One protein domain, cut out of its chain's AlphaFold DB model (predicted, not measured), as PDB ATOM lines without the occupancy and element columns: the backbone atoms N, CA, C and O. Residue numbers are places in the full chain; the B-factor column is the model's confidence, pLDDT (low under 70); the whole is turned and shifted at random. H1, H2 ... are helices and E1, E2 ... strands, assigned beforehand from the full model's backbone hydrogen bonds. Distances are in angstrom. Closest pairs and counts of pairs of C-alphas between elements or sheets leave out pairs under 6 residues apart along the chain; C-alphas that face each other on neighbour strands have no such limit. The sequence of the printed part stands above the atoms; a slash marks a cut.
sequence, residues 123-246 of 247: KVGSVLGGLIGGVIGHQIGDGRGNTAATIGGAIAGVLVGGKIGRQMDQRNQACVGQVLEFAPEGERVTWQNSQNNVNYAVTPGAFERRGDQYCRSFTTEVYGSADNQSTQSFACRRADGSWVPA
ATOM      1  N   LYS A 123      20.324 -20.135 -17.706       81.75
ATOM      2  CA  LYS A 123      21.370 -19.592 -18.594       81.75
ATOM      3  C   LYS A 123      22.059 -18.367 -17.989       81.75
ATOM      4  O   LYS A 123      23.283 -18.293 -18.012       81.75
ATOM      5  N   VAL A 124      21.282 -17.430 -17.430       84.88
ATOM      6  CA  VAL A 124      21.832 -16.268 -16.702       84.88
ATOM      7  C   VAL A 124      22.668 -16.761 -15.532       84.88
ATOM      8  O   VAL A 124      23.769 -16.266 -15.300       84.88
ATOM      9  N   GLY A 125      22.151 -17.769 -14.830       78.81
ATOM     10  CA  GLY A 125      22.775 -18.287 -13.636       78.81
ATOM     11  C   GLY A 125      24.143 -18.916 -13.883       78.81
ATOM     12  O   GLY A 125      25.123 -18.554 -13.236       78.81
ATOM     13  N   SER A 126      24.238 -19.784 -14.888       77.88
ATOM     14  CA  SER A 126      25.497 -20.425 -15.279       77.88
ATOM     15  C   SER A 126      26.522 -19.439 -15.834       77.88
ATOM     16  O   SER A 126      27.710 -19.580 -15.550       77.88
ATOM     17  N   VAL A 127      26.089 -18.425 -16.596       81.88
ATOM     18  CA  VAL A 127      26.994 -17.380 -17.105       81.88
ATOM     19  C   VAL A 127      27.586 -16.590 -15.942       81.88
ATOM     20  O   VAL A 127      28.803 -16.512 -15.812       81.88
ATOM     21  N   LEU A 128      26.744 -16.067 -15.049       81.50
ATOM     22  CA  LEU A 128      27.200 -15.307 -13.883       81.50
ATOM     23  C   LEU A 128      28.035 -16.158 -12.920       81.50
ATOM     24  O   LEU A 128      29.041 -15.680 -12.399       81.50
ATOM     25  N   GLY A 129      27.666 -17.426 -12.725       73.44
ATOM     26  CA  GLY A 129      28.429 -18.360 -11.903       73.44
ATOM     27  C   GLY A 129      29.813 -18.668 -12.476       73.44
ATOM     28  O   GLY A 129      30.793 -18.717 -11.734       73.44
ATOM     29  N   GLY A 130      29.919 -18.797 -13.800       75.19
ATOM     30  CA  GLY A 130      31.200 -18.954 -14.488       75.19
ATOM     31  C   GLY A 130      32.082 -17.707 -14.405       75.19
ATOM     32  O   GLY A 130      33.296 -17.835 -14.277       75.19
ATOM     33  N   LEU A 131      31.480 -16.514 -14.435       75.38
ATOM     34  CA  LEU A 131      32.200 -15.244 -14.329       75.38
ATOM     35  C   LEU A 131      32.753 -15.042 -12.915       75.38
ATOM     36  O   LEU A 131      33.949 -14.855 -12.745       75.38
ATOM     37  N   ILE A 132      31.913 -15.133 -11.885       70.12
ATOM     38  CA  ILE A 132      32.328 -14.845 -10.503       70.12
ATOM     39  C   ILE A 132      33.226 -15.955  -9.910       70.12
ATOM     40  O   ILE A 132      33.959 -15.722  -8.951       70.12
ATOM     41  N   GLY A 133      33.256 -17.147 -10.514       61.56
ATOM     42  CA  GLY A 133      34.119 -18.253 -10.102       61.56
ATOM     43  C   GLY A 133      33.457 -19.185  -9.084       61.56
ATOM     44  O   GLY A 133      32.449 -18.862  -8.467       61.56
ATOM     45  N   GLY A 134      34.026 -20.381  -8.915       50.28
ATOM     46  CA  GLY A 134      33.338 -21.544  -8.338       50.28
ATOM     47  C   GLY A 134      32.834 -21.433  -6.895       50.28
ATOM     48  O   GLY A 134      31.960 -22.207  -6.541       50.28
ATOM     49  N   VAL A 135      33.315 -20.499  -6.065       51.47
ATOM     50  CA  VAL A 135      32.904 -20.421  -4.642       51.47
ATOM     51  C   VAL A 135      31.620 -19.602  -4.457       51.47
ATOM     52  O   VAL A 135      30.705 -20.025  -3.754       51.47
ATOM     53  N   ILE A 136      31.510 -18.458  -5.139       53.94
ATOM     54  CA  ILE A 136      30.278 -17.648  -5.166       53.94
ATOM     55  C   ILE A 136      29.352 -18.138  -6.296       53.94
ATOM     56  O   ILE A 136      28.133 -18.150  -6.153       53.94
ATOM     57  N   GLY A 137      29.930 -18.597  -7.407       49.69
ATOM     58  CA  GLY A 137      29.237 -18.967  -8.637       49.69
ATOM     59  C   GLY A 137      28.601 -20.356  -8.663       49.69
ATOM     60  O   GLY A 137      27.614 -20.539  -9.375       49.69
ATOM     61  N   HIS A 138      29.082 -21.306  -7.848       51.72
ATOM     62  CA  HIS A 138      28.425 -22.610  -7.627       51.72
ATOM     63  C   HIS A 138      26.940 -22.434  -7.272       51.72
ATOM     64  O   HIS A 138      26.090 -23.216  -7.689       51.72
ATOM     65  N   GLN A 139      26.608 -21.370  -6.542       52.38
ATOM     66  CA  GLN A 139      25.247 -21.115  -6.088       52.38
ATOM     67  C   GLN A 139      24.350 -20.493  -7.164       52.38
ATOM     68  O   GLN A 139      23.170 -20.297  -6.911       52.38
ATOM     69  N   ILE A 140      24.863 -20.175  -8.353       58.84
ATOM     70  CA  ILE A 140      24.117 -19.389  -9.340       58.84
ATOM     71  C   ILE A 140      23.567 -20.274 -10.489       58.84
ATOM     72  O   ILE A 140      22.538 -19.927 -11.063       58.84
ATOM     73  N   GLY A 141      24.159 -21.442 -10.798       49.22
ATOM     74  CA  GLY A 141      23.868 -22.197 -12.041       49.22
ATOM     75  C   GLY A 141      23.167 -23.566 -11.950       49.22
ATOM     76  O   GLY A 141      22.715 -24.071 -12.974       49.22
ATOM     77  N   ASP A 142      23.048 -24.197 -10.778       52.09
ATOM     78  CA  ASP A 142      22.826 -25.660 -10.730       52.09
ATOM     79  C   ASP A 142      21.369 -26.161 -10.846       52.09
ATOM     80  O   ASP A 142      21.129 -27.369 -10.761       52.09
ATOM     81  N   GLY A 143      20.372 -25.293 -11.056       47.69
ATOM     82  CA  GLY A 143      18.993 -25.692 -11.413       47.69
ATOM     83  C   GLY A 143      18.257 -26.627 -10.428       47.69
ATOM     84  O   GLY A 143      17.140 -27.067 -10.705       47.69
ATOM     85  N   ARG A 144      18.840 -26.956  -9.267       41.00
ATOM     86  CA  ARG A 144      18.271 -27.847  -8.246       41.00
ATOM     87  C   ARG A 144      18.125 -27.102  -6.922       41.00
ATOM     88  O   ARG A 144      19.106 -26.835  -6.245       41.00
ATOM     89  N   GLY A 145      16.872 -26.788  -6.593       42.66
ATOM     90  CA  GLY A 145      16.308 -26.604  -5.250       42.66
ATOM     91  C   GLY A 145      17.157 -25.941  -4.151       42.66
ATOM     92  O   GLY A 145      18.086 -26.534  -3.620       42.66
ATOM     93  N   ASN A 146      16.689 -24.776  -3.697       40.88
ATOM     94  CA  ASN A 146      16.901 -24.135  -2.386       40.88
ATOM     95  C   ASN A 146      18.319 -23.740  -1.927       40.88
ATOM     96  O   ASN A 146      18.415 -22.785  -1.162       40.88
ATOM     97  N   THR A 147      19.406 -24.362  -2.386       39.38
ATOM     98  CA  THR A 147      20.765 -24.010  -1.908       39.38
ATOM     99  C   THR A 147      21.374 -22.818  -2.661       39.38
ATOM    100  O   THR A 147      22.189 -22.090  -2.112       39.38
ATOM    101  N   ALA A 148      20.889 -22.534  -3.871       39.38
ATOM    102  CA  ALA A 148      21.209 -21.339  -4.665       39.38
ATOM    103  C   ALA A 148      20.572 -20.031  -4.131       39.38
ATOM    104  O   ALA A 148      20.800 -18.939  -4.650       39.38
ATOM    105  N   ALA A 149      19.694 -20.129  -3.128       38.78
ATOM    106  CA  ALA A 149      18.677 -19.118  -2.841       38.78
ATOM    107  C   ALA A 149      19.162 -17.872  -2.075       38.78
ATOM    108  O   ALA A 149      18.346 -16.985  -1.810       38.78
ATOM    109  N   THR A 150      20.435 -17.765  -1.705       42.34
ATOM    110  CA  THR A 150      20.859 -16.734  -0.738       42.34
ATOM    111  C   THR A 150      21.505 -15.511  -1.388       42.34
ATOM    112  O   THR A 150      21.549 -14.449  -0.775       42.34
ATOM    113  N   ILE A 151      21.951 -15.605  -2.641       49.66
ATOM    114  CA  ILE A 151      22.786 -14.567  -3.259       49.66
ATOM    115  C   ILE A 151      22.141 -14.144  -4.584       49.66
ATOM    116  O   ILE A 151      22.556 -14.536  -5.668       49.66
ATOM    117  N   GLY A 152      21.053 -13.381  -4.491       59.53
ATOM    118  CA  GLY A 152      20.340 -12.832  -5.642       59.53
ATOM    119  C   GLY A 152      19.869 -11.419  -5.336       59.53
ATOM    120  O   GLY A 152      19.081 -11.237  -4.409       59.53
ATOM    121  N   GLY A 153      20.358 -10.430  -6.090       57.22
ATOM    122  CA  GLY A 153      19.898  -9.046  -5.982       57.22
ATOM    123  C   GLY A 153      18.385  -8.969  -6.168       57.22
ATOM    124  O   GLY A 153      17.827  -9.563  -7.095       57.22
ATOM    125  N   ALA A 154      17.713  -8.266  -5.261       68.31
ATOM    126  CA  ALA A 154      16.289  -8.025  -5.388       68.31
ATOM    127  C   ALA A 154      16.036  -6.990  -6.482       68.31
ATOM    128  O   ALA A 154      16.853  -6.099  -6.720       68.31
ATOM    129  N   ILE A 155      14.869  -7.051  -7.115       74.31
ATOM    130  CA  ILE A 155      14.412  -5.931  -7.935       74.31
ATOM    131  C   ILE A 155      13.200  -5.294  -7.307       74.31
ATOM    132  O   ILE A 155      12.169  -5.938  -7.104       74.31
ATOM    133  N   ALA A 156      13.350  -4.000  -7.042       72.25
ATOM    134  CA  ALA A 156      12.283  -3.128  -6.613       72.25
ATOM    135  C   ALA A 156      11.809  -2.308  -7.825       72.25
ATOM    136  O   ALA A 156      12.294  -1.212  -8.092       72.25
ATOM    137  N   GLY A 157      10.843  -2.857  -8.567       75.19
ATOM    138  CA  GLY A 157      10.182  -2.174  -9.682       75.19
ATOM    139  C   GLY A 157      10.692  -2.564 -11.071       75.19
ATOM    140  O   GLY A 157      11.140  -3.684 -11.299       75.19
ATOM    141  N   VAL A 158      10.545  -1.645 -12.021       84.81
ATOM    142  CA  VAL A 158      10.906  -1.838 -13.431       84.81
ATOM    143  C   VAL A 158      12.206  -1.083 -13.692       84.81
ATOM    144  O   VAL A 158      12.223   0.144 -13.633       84.81
ATOM    145  N   LEU A 159      13.296  -1.809 -13.955       88.88
ATOM    146  CA  LEU A 159      14.606  -1.216 -14.251       88.88
ATOM    147  C   LEU A 159      14.698  -0.738 -15.695       88.88
ATOM    148  O   LEU A 159      15.323   0.280 -15.983       88.88
ATOM    149  N   VAL A 160      14.077  -1.489 -16.602       90.12
ATOM    150  CA  VAL A 160      14.092  -1.196 -18.033       90.12
ATOM    151  C   VAL A 160      12.758  -0.593 -18.420       90.12
ATOM    152  O   VAL A 160      11.742  -1.279 -18.371       90.12
ATOM    153  N   GLY A 161      12.756   0.683 -18.800       86.12
ATOM    154  CA  GLY A 161      11.563   1.399 -19.249       86.12
ATOM    155  C   GLY A 161      11.274   1.255 -20.749       86.12
ATOM    156  O   GLY A 161      11.874   0.459 -21.475       86.12
ATOM    157  N   GLY A 162      10.332   2.064 -21.239       87.69
ATOM    158  CA  GLY A 162      10.071   2.204 -22.674       87.69
ATOM    159  C   GLY A 162       9.473   0.961 -23.346       87.69
ATOM    160  O   GLY A 162       8.725   0.195 -22.738       87.69
ATOM    161  N   LYS A 163       9.748   0.799 -24.648       85.38
ATOM    162  CA  LYS A 163       9.197  -0.289 -25.481       85.38
ATOM    163  C   LYS A 163       9.681  -1.664 -25.006       85.38
ATOM    164  O   LYS A 163       8.864  -2.571 -24.895       85.38
ATOM    165  N   ILE A 164      10.970  -1.768 -24.672       86.94
ATOM    166  CA  ILE A 164      11.592  -2.987 -24.136       86.94
ATOM    167  C   ILE A 164      10.971  -3.355 -22.786       86.94
ATOM    168  O   ILE A 164      10.530  -4.484 -22.601       86.94
ATOM    169  N   GLY A 165      10.854  -2.386 -21.873       86.19
ATOM    170  CA  GLY A 165      10.275  -2.601 -20.548       86.19
ATOM    171  C   GLY A 165       8.865  -3.175 -20.564       86.19
ATOM    172  O   GLY A 165       8.562  -4.085 -19.803       86.19
ATOM    173  N   ARG A 166       8.014  -2.692 -21.476       87.38
ATOM    174  CA  ARG A 166       6.629  -3.174 -21.626       87.38
ATOM    175  C   ARG A 166       6.522  -4.622 -22.102       87.38
ATOM    176  O   ARG A 166       5.489  -5.243 -21.891       87.38
ATOM    177  N   GLN A 167       7.552  -5.139 -22.766       85.44
ATOM    178  CA  GLN A 167       7.609  -6.531 -23.224       85.44
ATOM    179  C   GLN A 167       8.258  -7.458 -22.189       85.44
ATOM    180  O   GLN A 167       8.171  -8.681 -22.309       85.44
ATOM    181  N   MET A 168       8.910  -6.882 -21.178       88.25
ATOM    182  CA  MET A 168       9.664  -7.601 -20.168       88.25
ATOM    183  C   MET A 168       8.776  -7.897 -18.952       88.25
ATOM    184  O   MET A 168       8.301  -6.983 -18.281       88.25
ATOM    185  N   ASP A 169       8.564  -9.180 -18.650       88.56
ATOM    186  CA  ASP A 169       7.851  -9.591 -17.435       88.56
ATOM    187  C   ASP A 169       8.711  -9.403 -16.168       88.56
ATOM    188  O   ASP A 169       9.910  -9.116 -16.220       88.56
ATOM    189  N   GLN A 170       8.098  -9.594 -14.999       86.12
ATOM    190  CA  GLN A 170       8.760  -9.437 -13.700       86.12
ATOM    191  C   GLN A 170       9.986 -10.356 -13.524       86.12
ATOM    192  O   GLN A 170      10.940  -9.976 -12.849       86.12
ATOM    193  N   ARG A 171       9.986 -11.546 -14.143       86.81
ATOM    194  CA  ARG A 171      11.096 -12.513 -14.076       86.81
ATOM    195  C   ARG A 171      12.286 -12.052 -14.911       86.81
ATOM    196  O   ARG A 171      13.422 -12.128 -14.457       86.81
ATOM    197  N   ASN A 172      12.029 -11.535 -16.109       89.44
ATOM    198  CA  ASN A 172      13.063 -10.978 -16.971       89.44
ATOM    199  C   ASN A 172      13.624  -9.678 -16.396       89.44
ATOM    200  O   ASN A 172      14.840  -9.510 -16.420       89.44
ATOM    201  N   GLN A 173      12.779  -8.822 -15.802       89.81
ATOM    202  CA  GLN A 173      13.261  -7.683 -15.021       89.81
ATOM    203  C   GLN A 173      14.203  -8.202 -13.941       89.81
ATOM    204  O   GLN A 173      15.348  -7.772 -13.921       89.81
ATOM    205  N   ALA A 174      13.783  -9.191 -13.137       88.19
ATOM    206  CA  ALA A 174      14.596  -9.804 -12.083       88.19
ATOM    207  C   ALA A 174      15.980 -10.296 -12.559       88.19
ATOM    208  O   ALA A 174      16.974 -10.151 -11.847       88.19
ATOM    209  N   CYS A 175      16.071 -10.817 -13.784       89.56
ATOM    210  CA  CYS A 175      17.346 -11.186 -14.398       89.56
ATOM    211  C   CYS A 175      18.251  -9.989 -14.701       89.56
ATOM    212  O   CYS A 175      19.453 -10.093 -14.478       89.56
ATOM    213  N   VAL A 176      17.705  -8.840 -15.115       92.31
ATOM    214  CA  VAL A 176      18.485  -7.599 -15.291       92.31
ATOM    215  C   VAL A 176      19.186  -7.226 -13.987       92.31
ATOM    216  O   VAL A 176      20.397  -7.050 -13.977       92.31
ATOM    217  N   GLY A 177      18.459  -7.160 -12.872       90.62
ATOM    218  CA  GLY A 177      19.033  -6.815 -11.564       90.62
ATOM    219  C   GLY A 177      20.077  -7.820 -11.087       90.62
ATOM    220  O   GLY A 177      21.092  -7.418 -10.526       90.62
ATOM    221  N   GLN A 178      19.896  -9.108 -11.386       87.56
ATOM    222  CA  GLN A 178      20.931 -10.107 -11.125       87.56
ATOM    223  C   GLN A 178      22.194  -9.845 -11.964       87.56
ATOM    224  O   GLN A 178      23.301  -9.915 -11.440       87.56
ATOM    225  N   VAL A 179      22.058  -9.471 -13.239       90.88
ATOM    226  CA  VAL A 179      23.202  -9.052 -14.063       90.88
ATOM    227  C   VAL A 179      23.867  -7.802 -13.480       90.88
ATOM    228  O   VAL A 179      25.088  -7.766 -13.376       90.88
ATOM    229  N   LEU A 180      23.106  -6.804 -13.025       91.56
ATOM    230  CA  LEU A 180      23.680  -5.604 -12.399       91.56
ATOM    231  C   LEU A 180      24.440  -5.907 -11.105       91.56
ATOM    232  O   LEU A 180      25.449  -5.250 -10.835       91.56
ATOM    233  N   GLU A 181      23.974  -6.890 -10.334       87.69
ATOM    234  CA  GLU A 181      24.593  -7.318  -9.079       87.69
ATOM    235  C   GLU A 181      25.909  -8.069  -9.301       87.69
ATOM    236  O   GLU A 181      26.836  -7.904  -8.515       87.69
ATOM    237  N   PHE A 182      26.000  -8.884 -10.354       84.69
ATOM    238  CA  PHE A 182      27.022  -9.931 -10.459       84.69
ATOM    239  C   PHE A 182      27.900  -9.859 -11.706       84.69
ATOM    240  O   PHE A 182      29.053 -10.286 -11.673       84.69
ATOM    241  N   ALA A 183      27.387  -9.352 -12.825       87.44
ATOM    242  CA  ALA A 183      28.186  -9.315 -14.036       87.44
ATOM    243  C   ALA A 183      29.287  -8.248 -13.924       87.44
ATOM    244  O   ALA A 183      29.004  -7.102 -13.523       87.44
ATOM    245  N   PRO A 184      30.526  -8.597 -14.327       87.25
ATOM    246  CA  PRO A 184      31.590  -7.629 -14.525       87.25
ATOM    247  C   PRO A 184      31.153  -6.510 -15.470       87.25
ATOM    248  O   PRO A 184      30.260  -6.673 -16.304       87.25
ATOM    249  N   GLU A 185      31.800  -5.358 -15.350       90.69
ATOM    250  CA  GLU A 185      31.646  -4.294 -16.336       90.69
ATOM    251  C   GLU A 185      31.976  -4.790 -17.754       90.69
ATOM    252  O   GLU A 185      32.947  -5.512 -17.967       90.69
ATOM    253  N   GLY A 186      31.146  -4.397 -18.722       91.25
ATOM    254  CA  GLY A 186      31.305  -4.736 -20.135       91.25
ATOM    255  C   GLY A 186      30.906  -6.168 -20.496       91.25
ATOM    256  O   GLY A 186      30.856  -6.499 -21.680       91.25
ATOM    257  N   GLU A 187      30.577  -7.011 -19.517       90.88
ATOM    258  CA  GLU A 187      30.227  -8.404 -19.764       90.88
ATOM    259  C   GLU A 187      28.775  -8.528 -20.237       90.88
ATOM    260  O   GLU A 187      27.820  -8.237 -19.512       90.88
ATOM    261  N   ARG A 188      28.605  -8.977 -21.479       94.25
ATOM    262  CA  ARG A 188      27.290  -9.159 -22.088       94.25
ATOM    263  C   ARG A 188      26.676 -10.481 -21.632       94.25
ATOM    264  O   ARG A 188      26.988 -11.540 -22.173       94.25
ATOM    265  N   VAL A 189      25.717 -10.417 -20.714       92.62
ATOM    266  CA  VAL A 189      24.960 -11.592 -20.266       92.62
ATOM    267  C   VAL A 189      23.701 -11.746 -21.104       92.62
ATOM    268  O   VAL A 189      22.918 -10.808 -21.234       92.62
ATOM    269  N   THR A 190      23.490 -12.936 -21.667       93.12
ATOM    270  CA  THR A 190      22.349 -13.214 -22.550       93.12
ATOM    271  C   THR A 190      21.472 -14.326 -22.004       93.12
ATOM    272  O   THR A 190      21.955 -15.286 -21.399       93.12
ATOM    273  N   TRP A 191      20.170 -14.214 -22.239       91.62
ATOM    274  CA  TRP A 191      19.236 -15.290 -21.964       91.62
ATOM    275  C   TRP A 191      18.051 -15.259 -22.909       91.62
ATOM    276  O   TRP A 191      17.704 -14.243 -23.505       91.62
ATOM    277  N   GLN A 192      17.423 -16.418 -23.032       87.38
ATOM    278  CA  GLN A 192      16.238 -16.592 -23.847       87.38
ATOM    279  C   GLN A 192      15.014 -16.608 -22.944       87.38
ATOM    280  O   GLN A 192      15.009 -17.294 -21.919       87.38
ATOM    281  N   ASN A 193      13.967 -15.899 -23.344       82.31
ATOM    282  CA  ASN A 193      12.671 -16.011 -22.709       82.31
ATOM    283  C   ASN A 193      11.880 -17.154 -23.348       82.31
ATOM    284  O   ASN A 193      11.453 -17.076 -24.502       82.31
ATOM    285  N   SER A 194      11.677 -18.221 -22.578       70.00
ATOM    286  CA  SER A 194      10.958 -19.417 -23.021       70.00
ATOM    287  C   SER A 194       9.481 -19.164 -23.330       70.00
ATOM    288  O   SER A 194       8.874 -19.959 -24.039       70.00
ATOM    289  N   GLN A 195       8.900 -18.066 -22.838       72.38
ATOM    290  CA  GLN A 195       7.479 -17.763 -23.030       72.38
ATOM    291  C   GLN A 195       7.167 -17.142 -24.398       72.38
ATOM    292  O   GLN A 195       6.059 -17.312 -24.900       72.38
ATOM    293  N   ASN A 196       8.105 -16.405 -25.000       72.69
ATOM    294  CA  ASN A 196       7.833 -15.616 -26.207       72.69
ATOM    295  C   ASN A 196       8.937 -15.682 -27.280       72.69
ATOM    296  O   ASN A 196       8.887 -14.908 -28.231       72.69
ATOM    297  N   ASN A 197       9.914 -16.590 -27.154       79.06
ATOM    298  CA  ASN A 197      11.057 -16.745 -28.070       79.06
ATOM    299  C   ASN A 197      11.917 -15.482 -28.269       79.06
ATOM    300  O   ASN A 197      12.754 -15.439 -29.169       79.06
ATOM    301  N   VAL A 198      11.760 -14.472 -27.416       86.69
ATOM    302  CA  VAL A 198      12.583 -13.266 -27.443       86.69
ATOM    303  C   VAL A 198      13.855 -13.509 -26.640       86.69
ATOM    304  O   VAL A 198      13.818 -14.099 -25.558       86.69
ATOM    305  N   ASN A 199      14.990 -13.048 -27.157       91.31
ATOM    306  CA  ASN A 199      16.249 -13.069 -26.430       91.31
ATOM    307  C   ASN A 199      16.530 -11.697 -25.835       91.31
ATOM    308  O   ASN A 199      16.327 -10.668 -26.481       91.31
ATOM    309  N   TYR A 200      17.035 -11.714 -24.612       92.94
ATOM    310  CA  TYR A 200      17.492 -10.545 -23.893       92.94
ATOM    311  C   TYR A 200      19.008 -10.601 -23.756       92.94
ATOM    312  O   TYR A 200      19.594 -11.669 -23.556       92.94
ATOM    313  N   ALA A 201      19.644  -9.442 -23.837       94.75
ATOM    314  CA  ALA A 201      21.019  -9.268 -23.410       94.75
ATOM    315  C   ALA A 201      21.137  -8.027 -22.536       94.75
ATOM    316  O   ALA A 201      20.509  -7.007 -22.814       94.75
ATOM    317  N   VAL A 202      21.951  -8.116 -21.492       95.94
ATOM    318  CA  VAL A 202      22.294  -6.980 -20.644       95.94
ATOM    319  C   VAL A 202      23.804  -6.882 -20.556       95.94
ATOM    320  O   VAL A 202      24.475  -7.857 -20.228       95.94
ATOM    321  N   THR A 203      24.311  -5.687 -20.829       96.50
ATOM    322  CA  THR A 203      25.725  -5.342 -20.690       96.50
ATOM    323  C   THR A 203      25.827  -4.207 -19.683       96.50
ATOM    324  O   THR A 203      25.336  -3.108 -19.964       96.50
ATOM    325  N   PRO A 204      26.413  -4.433 -18.504       95.38
ATOM    326  CA  PRO A 204      26.430  -3.417 -17.476       95.38
ATOM    327  C   PRO A 204      27.722  -2.581 -17.540       95.38
ATOM    328  O   PRO A 204      28.788  -3.081 -17.890       95.38
ATOM    329  N   GLY A 205      27.632  -1.294 -17.220       94.44
ATOM    330  CA  GLY A 205      28.756  -0.350 -17.189       94.44
ATOM    331  C   GLY A 205      29.457  -0.300 -15.829       94.44
ATOM    332  O   GLY A 205      29.110  -1.063 -14.923       94.44
ATOM    333  N   ALA A 206      30.427   0.601 -15.673       91.88
ATOM    334  CA  ALA A 206      31.144   0.820 -14.415       91.88
ATOM    335  C   ALA A 206      30.217   1.163 -13.238       91.88
ATOM    336  O   ALA A 206      29.158   1.775 -13.412       91.88
ATOM    337  N   PHE A 207      30.647   0.811 -12.023       89.94
ATOM    338  CA  PHE A 207      30.019   1.311 -10.802       89.94
ATOM    339  C   PHE A 207      30.443   2.758 -10.532       89.94
ATOM    340  O   PHE A 207      31.625   3.083 -10.478       89.94
ATOM    341  N   GLU A 208      29.460   3.609 -10.273       91.69
ATOM    342  CA  GLU A 208      29.609   4.993  -9.848       91.69
ATOM    343  C   GLU A 208      29.039   5.145  -8.438       91.69
ATOM    344  O   GLU A 208      27.902   4.753  -8.166       91.69
ATOM    345  N   ARG A 209      29.794   5.756  -7.523       90.38
ATOM    346  CA  ARG A 209      29.259   6.116  -6.207       90.38
ATOM    347  C   ARG A 209      28.532   7.459  -6.300       90.38
ATOM    348  O   ARG A 209      29.152   8.473  -6.610       90.38
ATOM    349  N   ARG A 210      27.231   7.477  -5.996       89.19
ATOM    350  CA  ARG A 210      26.409   8.694  -5.890       89.19
ATOM    351  C   ARG A 210      25.889   8.821  -4.460       89.19
ATOM    352  O   ARG A 210      24.944   8.141  -4.067       89.19
ATOM    353  N   GLY A 211      26.551   9.662  -3.667       87.44
ATOM    354  CA  GLY A 211      26.312   9.739  -2.223       87.44
ATOM    355  C   GLY A 211      26.625   8.405  -1.536       87.44
ATOM    356  O   GLY A 211      27.748   7.897  -1.631       87.44
ATOM    357  N   ASP A 212      25.615   7.822  -0.893       84.94
ATOM    358  CA  ASP A 212      25.708   6.530  -0.197       84.94
ATOM    359  C   ASP A 212      25.196   5.343  -1.026       84.94
ATOM    360  O   ASP A 212      25.117   4.219  -0.532       84.94
ATOM    361  N   GLN A 213      24.852   5.574  -2.295       89.00
ATOM    362  CA  GLN A 213      24.388   4.534  -3.208       89.00
ATOM    363  C   GLN A 213      25.442   4.232  -4.269       89.00
ATOM    364  O   GLN A 213      26.137   5.121  -4.769       89.00
ATOM    365  N   TYR A 214      25.530   2.958  -4.640       91.81
ATOM    366  CA  TYR A 214      26.259   2.543  -5.830       91.81
ATOM    367  C   TYR A 214      25.289   2.472  -6.994       91.81
ATOM    368  O   TYR A 214      24.273   1.786  -6.916       91.81
ATOM    369  N   CYS A 215      25.602   3.160  -8.078       94.00
ATOM    370  CA  CYS A 215      24.811   3.167  -9.292       94.00
ATOM    371  C   CYS A 215      25.645   2.648 -10.456       94.00
ATOM    372  O   CYS A 215      26.869   2.682 -10.408       94.00
ATOM    373  N   ARG A 216      24.998   2.152 -11.507       94.19
ATOM    374  CA  ARG A 216      25.679   1.840 -12.765       94.19
ATOM    375  C   ARG A 216      24.745   2.044 -13.944       94.19
ATOM    376  O   ARG A 216      23.531   1.843 -13.839       94.19
ATOM    377  N   SER A 217      25.331   2.426 -15.074       95.25
ATOM    378  CA  SER A 217      24.639   2.364 -16.358       95.25
ATOM    379  C   SER A 217      24.589   0.924 -16.847       95.25
ATOM    380  O   SER A 217      25.375   0.078 -16.425       95.25
ATOM    381  N   PHE A 218      23.644   0.623 -17.724       96.38
ATOM    382  CA  PHE A 218      23.576  -0.662 -18.396       96.38
ATOM    383  C   PHE A 218      22.805  -0.531 -19.701       96.38
ATOM    384  O   PHE A 218      21.893   0.287 -19.831       96.38
ATOM    385  N   THR A 219      23.171  -1.358 -20.666       96.88
ATOM    386  CA  THR A 219      22.479  -1.458 -21.946       96.88
ATOM    387  C   THR A 219      21.672  -2.740 -21.953       96.88
ATOM    388  O   THR A 219      22.209  -3.813 -21.686       96.88
ATOM    389  N   THR A 220      20.380  -2.620 -22.243       95.69
ATOM    390  CA  THR A 220      19.473  -3.754 -22.420       95.69
ATOM    391  C   THR A 220      19.112  -3.883 -23.886       95.69
ATOM    392  O   THR A 220      18.649  -2.927 -24.507       95.69
ATOM    393  N   GLU A 221      19.266  -5.084 -24.418       94.19
ATOM    394  CA  GLU A 221      18.962  -5.425 -25.796       94.19
ATOM    395  C   GLU A 221      17.912  -6.524 -25.862       94.19
ATOM    396  O   GLU A 221      17.896  -7.454 -25.057       94.19
ATOM    397  N   VAL A 222      17.054  -6.409 -26.867       92.12
ATOM    398  CA  VAL A 222      16.016  -7.369 -27.220       92.12
ATOM    399  C   VAL A 222      16.222  -7.750 -28.674       92.12
ATOM    400  O   VAL A 222      16.235  -6.876 -29.543       92.12
ATOM    401  N   TYR A 223      16.392  -9.043 -28.945       90.12
ATOM    402  CA  TYR A 223      16.633  -9.549 -30.294       90.12
ATOM    403  C   TYR A 223      15.964 -10.903 -30.546       90.12
ATOM    404  O   TYR A 223      15.605 -11.634 -29.621       90.12
ATOM    405  N   GLY A 224      15.786 -11.244 -31.824       79.38
ATOM    406  CA  GLY A 224      15.048 -12.444 -32.245       79.38
ATOM    407  C   GLY A 224      13.541 -12.225 -32.416       79.38
ATOM    408  O   GLY A 224      12.809 -13.183 -32.645       79.38
ATOM    409  N   SER A 225      13.086 -10.971 -32.334       73.12
ATOM    410  CA  SER A 225      11.774 -10.538 -32.828       73.12
ATOM    411  C   SER A 225      11.931  -9.825 -34.183       73.12
ATOM    412  O   SER A 225      13.057  -9.638 -34.645       73.12
ATOM    413  N   ALA A 226      10.829  -9.417 -34.821       70.56
ATOM    414  CA  ALA A 226      10.874  -8.616 -36.051       70.56
ATOM    415  C   ALA A 226      11.628  -7.279 -35.877       70.56
ATOM    416  O   ALA A 226      12.234  -6.800 -36.831       70.56
ATOM    417  N   ASP A 227      11.652  -6.731 -34.655       76.62
ATOM    418  CA  ASP A 227      12.355  -5.496 -34.312       76.62
ATOM    419  C   ASP A 227      13.414  -5.768 -33.235       76.62
ATOM    420  O   ASP A 227      13.091  -6.030 -32.071       76.62
ATOM    421  N   ASN A 228      14.695  -5.657 -33.594       86.62
ATOM    422  CA  ASN A 228      15.767  -5.599 -32.602       86.62
ATOM    423  C   ASN A 228      15.756  -4.213 -31.954       86.62
ATOM    424  O   ASN A 228      15.680  -3.198 -32.648       86.62
ATOM    425  N   GLN A 229      15.814  -4.156 -30.628       90.12
ATOM    426  CA  GLN A 229      15.763  -2.906 -29.871       90.12
ATOM    427  C   GLN A 229      16.887  -2.893 -28.839       90.12
ATOM    428  O   GLN A 229      17.199  -3.919 -28.239       90.12
ATOM    429  N   SER A 230      17.465  -1.719 -28.607       93.00
ATOM    430  CA  SER A 230      18.456  -1.491 -27.559       93.00
ATOM    431  C   SER A 230      18.091  -0.229 -26.793       93.00
ATOM    432  O   SER A 230      17.663   0.759 -27.391       93.00
ATOM    433  N   THR A 231      18.229  -0.264 -25.472       93.44
ATOM    434  CA  THR A 231      18.045   0.902 -24.612       93.44
ATOM    435  C   THR A 231      19.162   0.968 -23.589       93.44
ATOM    436  O   THR A 231      19.482  -0.022 -22.932       93.44
ATOM    437  N   GLN A 232      19.727   2.157 -23.420       94.50
ATOM    438  CA  GLN A 232      20.590   2.452 -22.287       94.50
ATOM    439  C   GLN A 232      19.720   2.883 -21.106       94.50
ATOM    440  O   GLN A 232      18.681   3.525 -21.272       94.50
ATOM    441  N   SER A 233      20.091   2.467 -19.905       93.69
ATOM    442  CA  SER A 233      19.382   2.772 -18.668       93.69
ATOM    443  C   SER A 233      20.377   2.921 -17.523       93.69
ATOM    444  O   SER A 233      21.560   2.599 -17.656       93.69
ATOM    445  N   PHE A 234      19.902   3.460 -16.407       93.56
ATOM    446  CA  PHE A 234      20.712   3.736 -15.230       93.56
ATOM    447  C   PHE A 234      19.956   3.272 -13.984       93.56
ATOM    448  O   PHE A 234      18.742   3.459 -13.884       93.56
ATOM    449  N   ALA A 235      20.649   2.617 -13.056       94.12
ATOM    450  CA  ALA A 235      20.040   2.099 -11.835       94.12
ATOM    451  C   ALA A 235      20.980   2.233 -10.637       94.12
ATOM    452  O   ALA A 235      22.201   2.174 -10.785       94.12
ATOM    453  N   CYS A 236      20.396   2.384  -9.451       93.56
ATOM    454  CA  CYS A 236      21.102   2.481  -8.179       93.56
ATOM    455  C   CYS A 236      20.727   1.322  -7.255       93.56
ATOM    456  O   CYS A 236      19.559   0.940  -7.145       93.56
ATOM    457  N   ARG A 237      21.732   0.782  -6.570       91.19
ATOM    458  CA  ARG A 237      21.610  -0.272  -5.573       91.19
ATOM    459  C   ARG A 237      21.329   0.334  -4.202       91.19
ATOM    460  O   ARG A 237      22.061   1.204  -3.724       91.19
ATOM    461  N   ARG A 238      20.274  -0.150  -3.557       87.75
ATOM    462  CA  ARG A 238      19.883   0.205  -2.191       87.75
ATOM    463  C   ARG A 238      20.593  -0.678  -1.161       87.75
ATOM    464  O   ARG A 238      21.165  -1.720  -1.483       87.75
ATOM    465  N   ALA A 239      20.542  -0.253   0.100       81.88
ATOM    466  CA  ALA A 239      21.135  -0.983   1.222       81.88
ATOM    467  C   ALA A 239      20.501  -2.370   1.442       81.88
ATOM    468  O   ALA A 239      21.180  -3.289   1.888       81.88
ATOM    469  N   ASP A 240      19.230  -2.538   1.065       78.62
ATOM    470  CA  ASP A 240      18.500  -3.813   1.094       78.62
ATOM    471  C   ASP A 240      18.888  -4.774  -0.053       78.62
ATOM    472  O   ASP A 240      18.317  -5.855  -0.177       78.62
ATOM    473  N   GLY A 241      19.848  -4.388  -0.904       79.81
ATOM    474  CA  GLY A 241      20.290  -5.172  -2.057       79.81
ATOM    475  C   GLY A 241      19.367  -5.074  -3.271       79.81
ATOM    476  O   GLY A 241      19.578  -5.793  -4.249       79.81
ATOM    477  N   SER A 242      18.351  -4.206  -3.230       84.88
ATOM    478  CA  SER A 242      17.480  -3.979  -4.375       84.88
ATOM    479  C   SER A 242      18.065  -2.975  -5.365       84.88
ATOM    480  O   SER A 242      18.655  -1.962  -4.983       84.88
ATOM    481  N   TRP A 243      17.869  -3.241  -6.653       90.00
ATOM    482  CA  TRP A 243      18.153  -2.282  -7.717       90.00
ATOM    483  C   TRP A 243      16.895  -1.490  -8.062       90.00
ATOM    484  O   TRP A 243      15.819  -2.072  -8.229       90.00
ATOM    485  N   VAL A 244      17.046  -0.170  -8.195       90.81
ATOM    486  CA  VAL A 244      15.977   0.749  -8.607       90.81
ATOM    487  C   VAL A 244      16.411   1.632  -9.771       90.81
ATOM    488  O   VAL A 244      17.586   2.002  -9.830       90.81
ATOM    489  N   PRO A 245      15.492   1.988 -10.690       90.81
ATOM    490  CA  PRO A 245      15.811   2.902 -11.777       90.81
ATOM    491  C   PRO A 245      16.226   4.259 -11.206       90.81
ATOM    492  O   PRO A 245      15.628   4.758 -10.251       90.81
ATOM    493  N   ALA A 246      17.255   4.847 -11.800       85.81
ATOM    494  CA  ALA A 246      17.722   6.182 -11.475       85.81
ATOM    495  C   ALA A 246      17.456   7.084 -12.684       85.81
ATOM    496  O   ALA A 246      17.944   6.815 -13.783       85.81
TER     497      ALA A 246
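AT A GLANCE: This is residues 123 to 246 of the 247 residues of the protein "Glycine zipper 2TM domain-containing protein" of Microbulbifer sp. YPW1 (UniProt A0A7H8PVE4). A twisted five-stranded sheet curls round one helix, H4, which makes the core. The hairpin of H1 and H2 packs through H1 on edge strand E1 and on H4, and short H3 covers part of E3 and E4. The 124 printed residues hold four named helices followed by five named strands, H1 H2 H3 H4 E1 E2 E3 E4 E5; the sheet's order is E1 E2 E3 E4 E5, antiparallel, and the class is mixed. The whole is compact, with a radius of gyration of the C-alphas of 14.0 A and spans of 40 by 38 by 23 A.

IN THESE COORDINATES: Find C-alpha 123 at (21.370, -19.592, -18.594); from there H1 runs through residues 123 to 132, 14.4 A. H2 follows at residues 134 to 141, and H3 at residues 162 to 167. Look next at C-alpha 170, at (8.760, -9.437, -13.700), where H4 begins; it runs through residues 170 to 182, 18.6 A. E1 is residues 189 to 192. E2, residues 199 to 210, is 31.6 A long and bends by 59 degrees at residue 206. E3, residues 213 to 223, is 31.5 A long, and E4, residues 229 to 237, 25.1 A. E5, residues 242 to 245, ends at C-alpha 245, (15.811, 2.902, -11.777).

HOW THE PARTS SIT: Begin with the sheet, a meander, each strand the antiparallel neighbour of the one before. Look for N 191 and O 200, 2.9 A, between E1 and E2; N 205 and O 217, 2.8 A, between E2 and E3; N 218 and O 233, 2.9 A, between E3 and E4; and N 236 and O 244, 2.9 A, between E4 and E5. H1, H3 and H4 on one face of this sheet make two layers. The closest C-alphas of H4 and E5 are those of Gly 177 and Trp 243, 6.0 A apart. H3 runs across the strands, at 64 degrees to E3 on the local plane, at a height over the sheet of 9.2 A. H1 touches H4, closest at the C-alphas of Leu 128 and Phe 182, 6.4 A. H1 and H2 form a helical hairpin at a shallow tilt of 7 degrees, closest at the C-alphas of Gly 129 and Gly 137, 3.4 A. H2 is not on the sheet. Every O i to N i+4 pair is within hydrogen-bond range in H1 and H4, against 1 of 2 in H3 and 1 of 4 in H2, where 1 of 5 O i to N i+3 pairs is.

THE WHOLE: The two C-alphas farthest apart, those of Asp 212 and Ala 226, are 41.7 A apart. The printed part has no cut. The link from H2 to H3, residues 142 to 161, is long; in it, residues 154 to 155 pair parallel with residues 242 to 243 of E5. The mean pLDDT of the printed part is 80.5, and residues 133 to 154 are under 70.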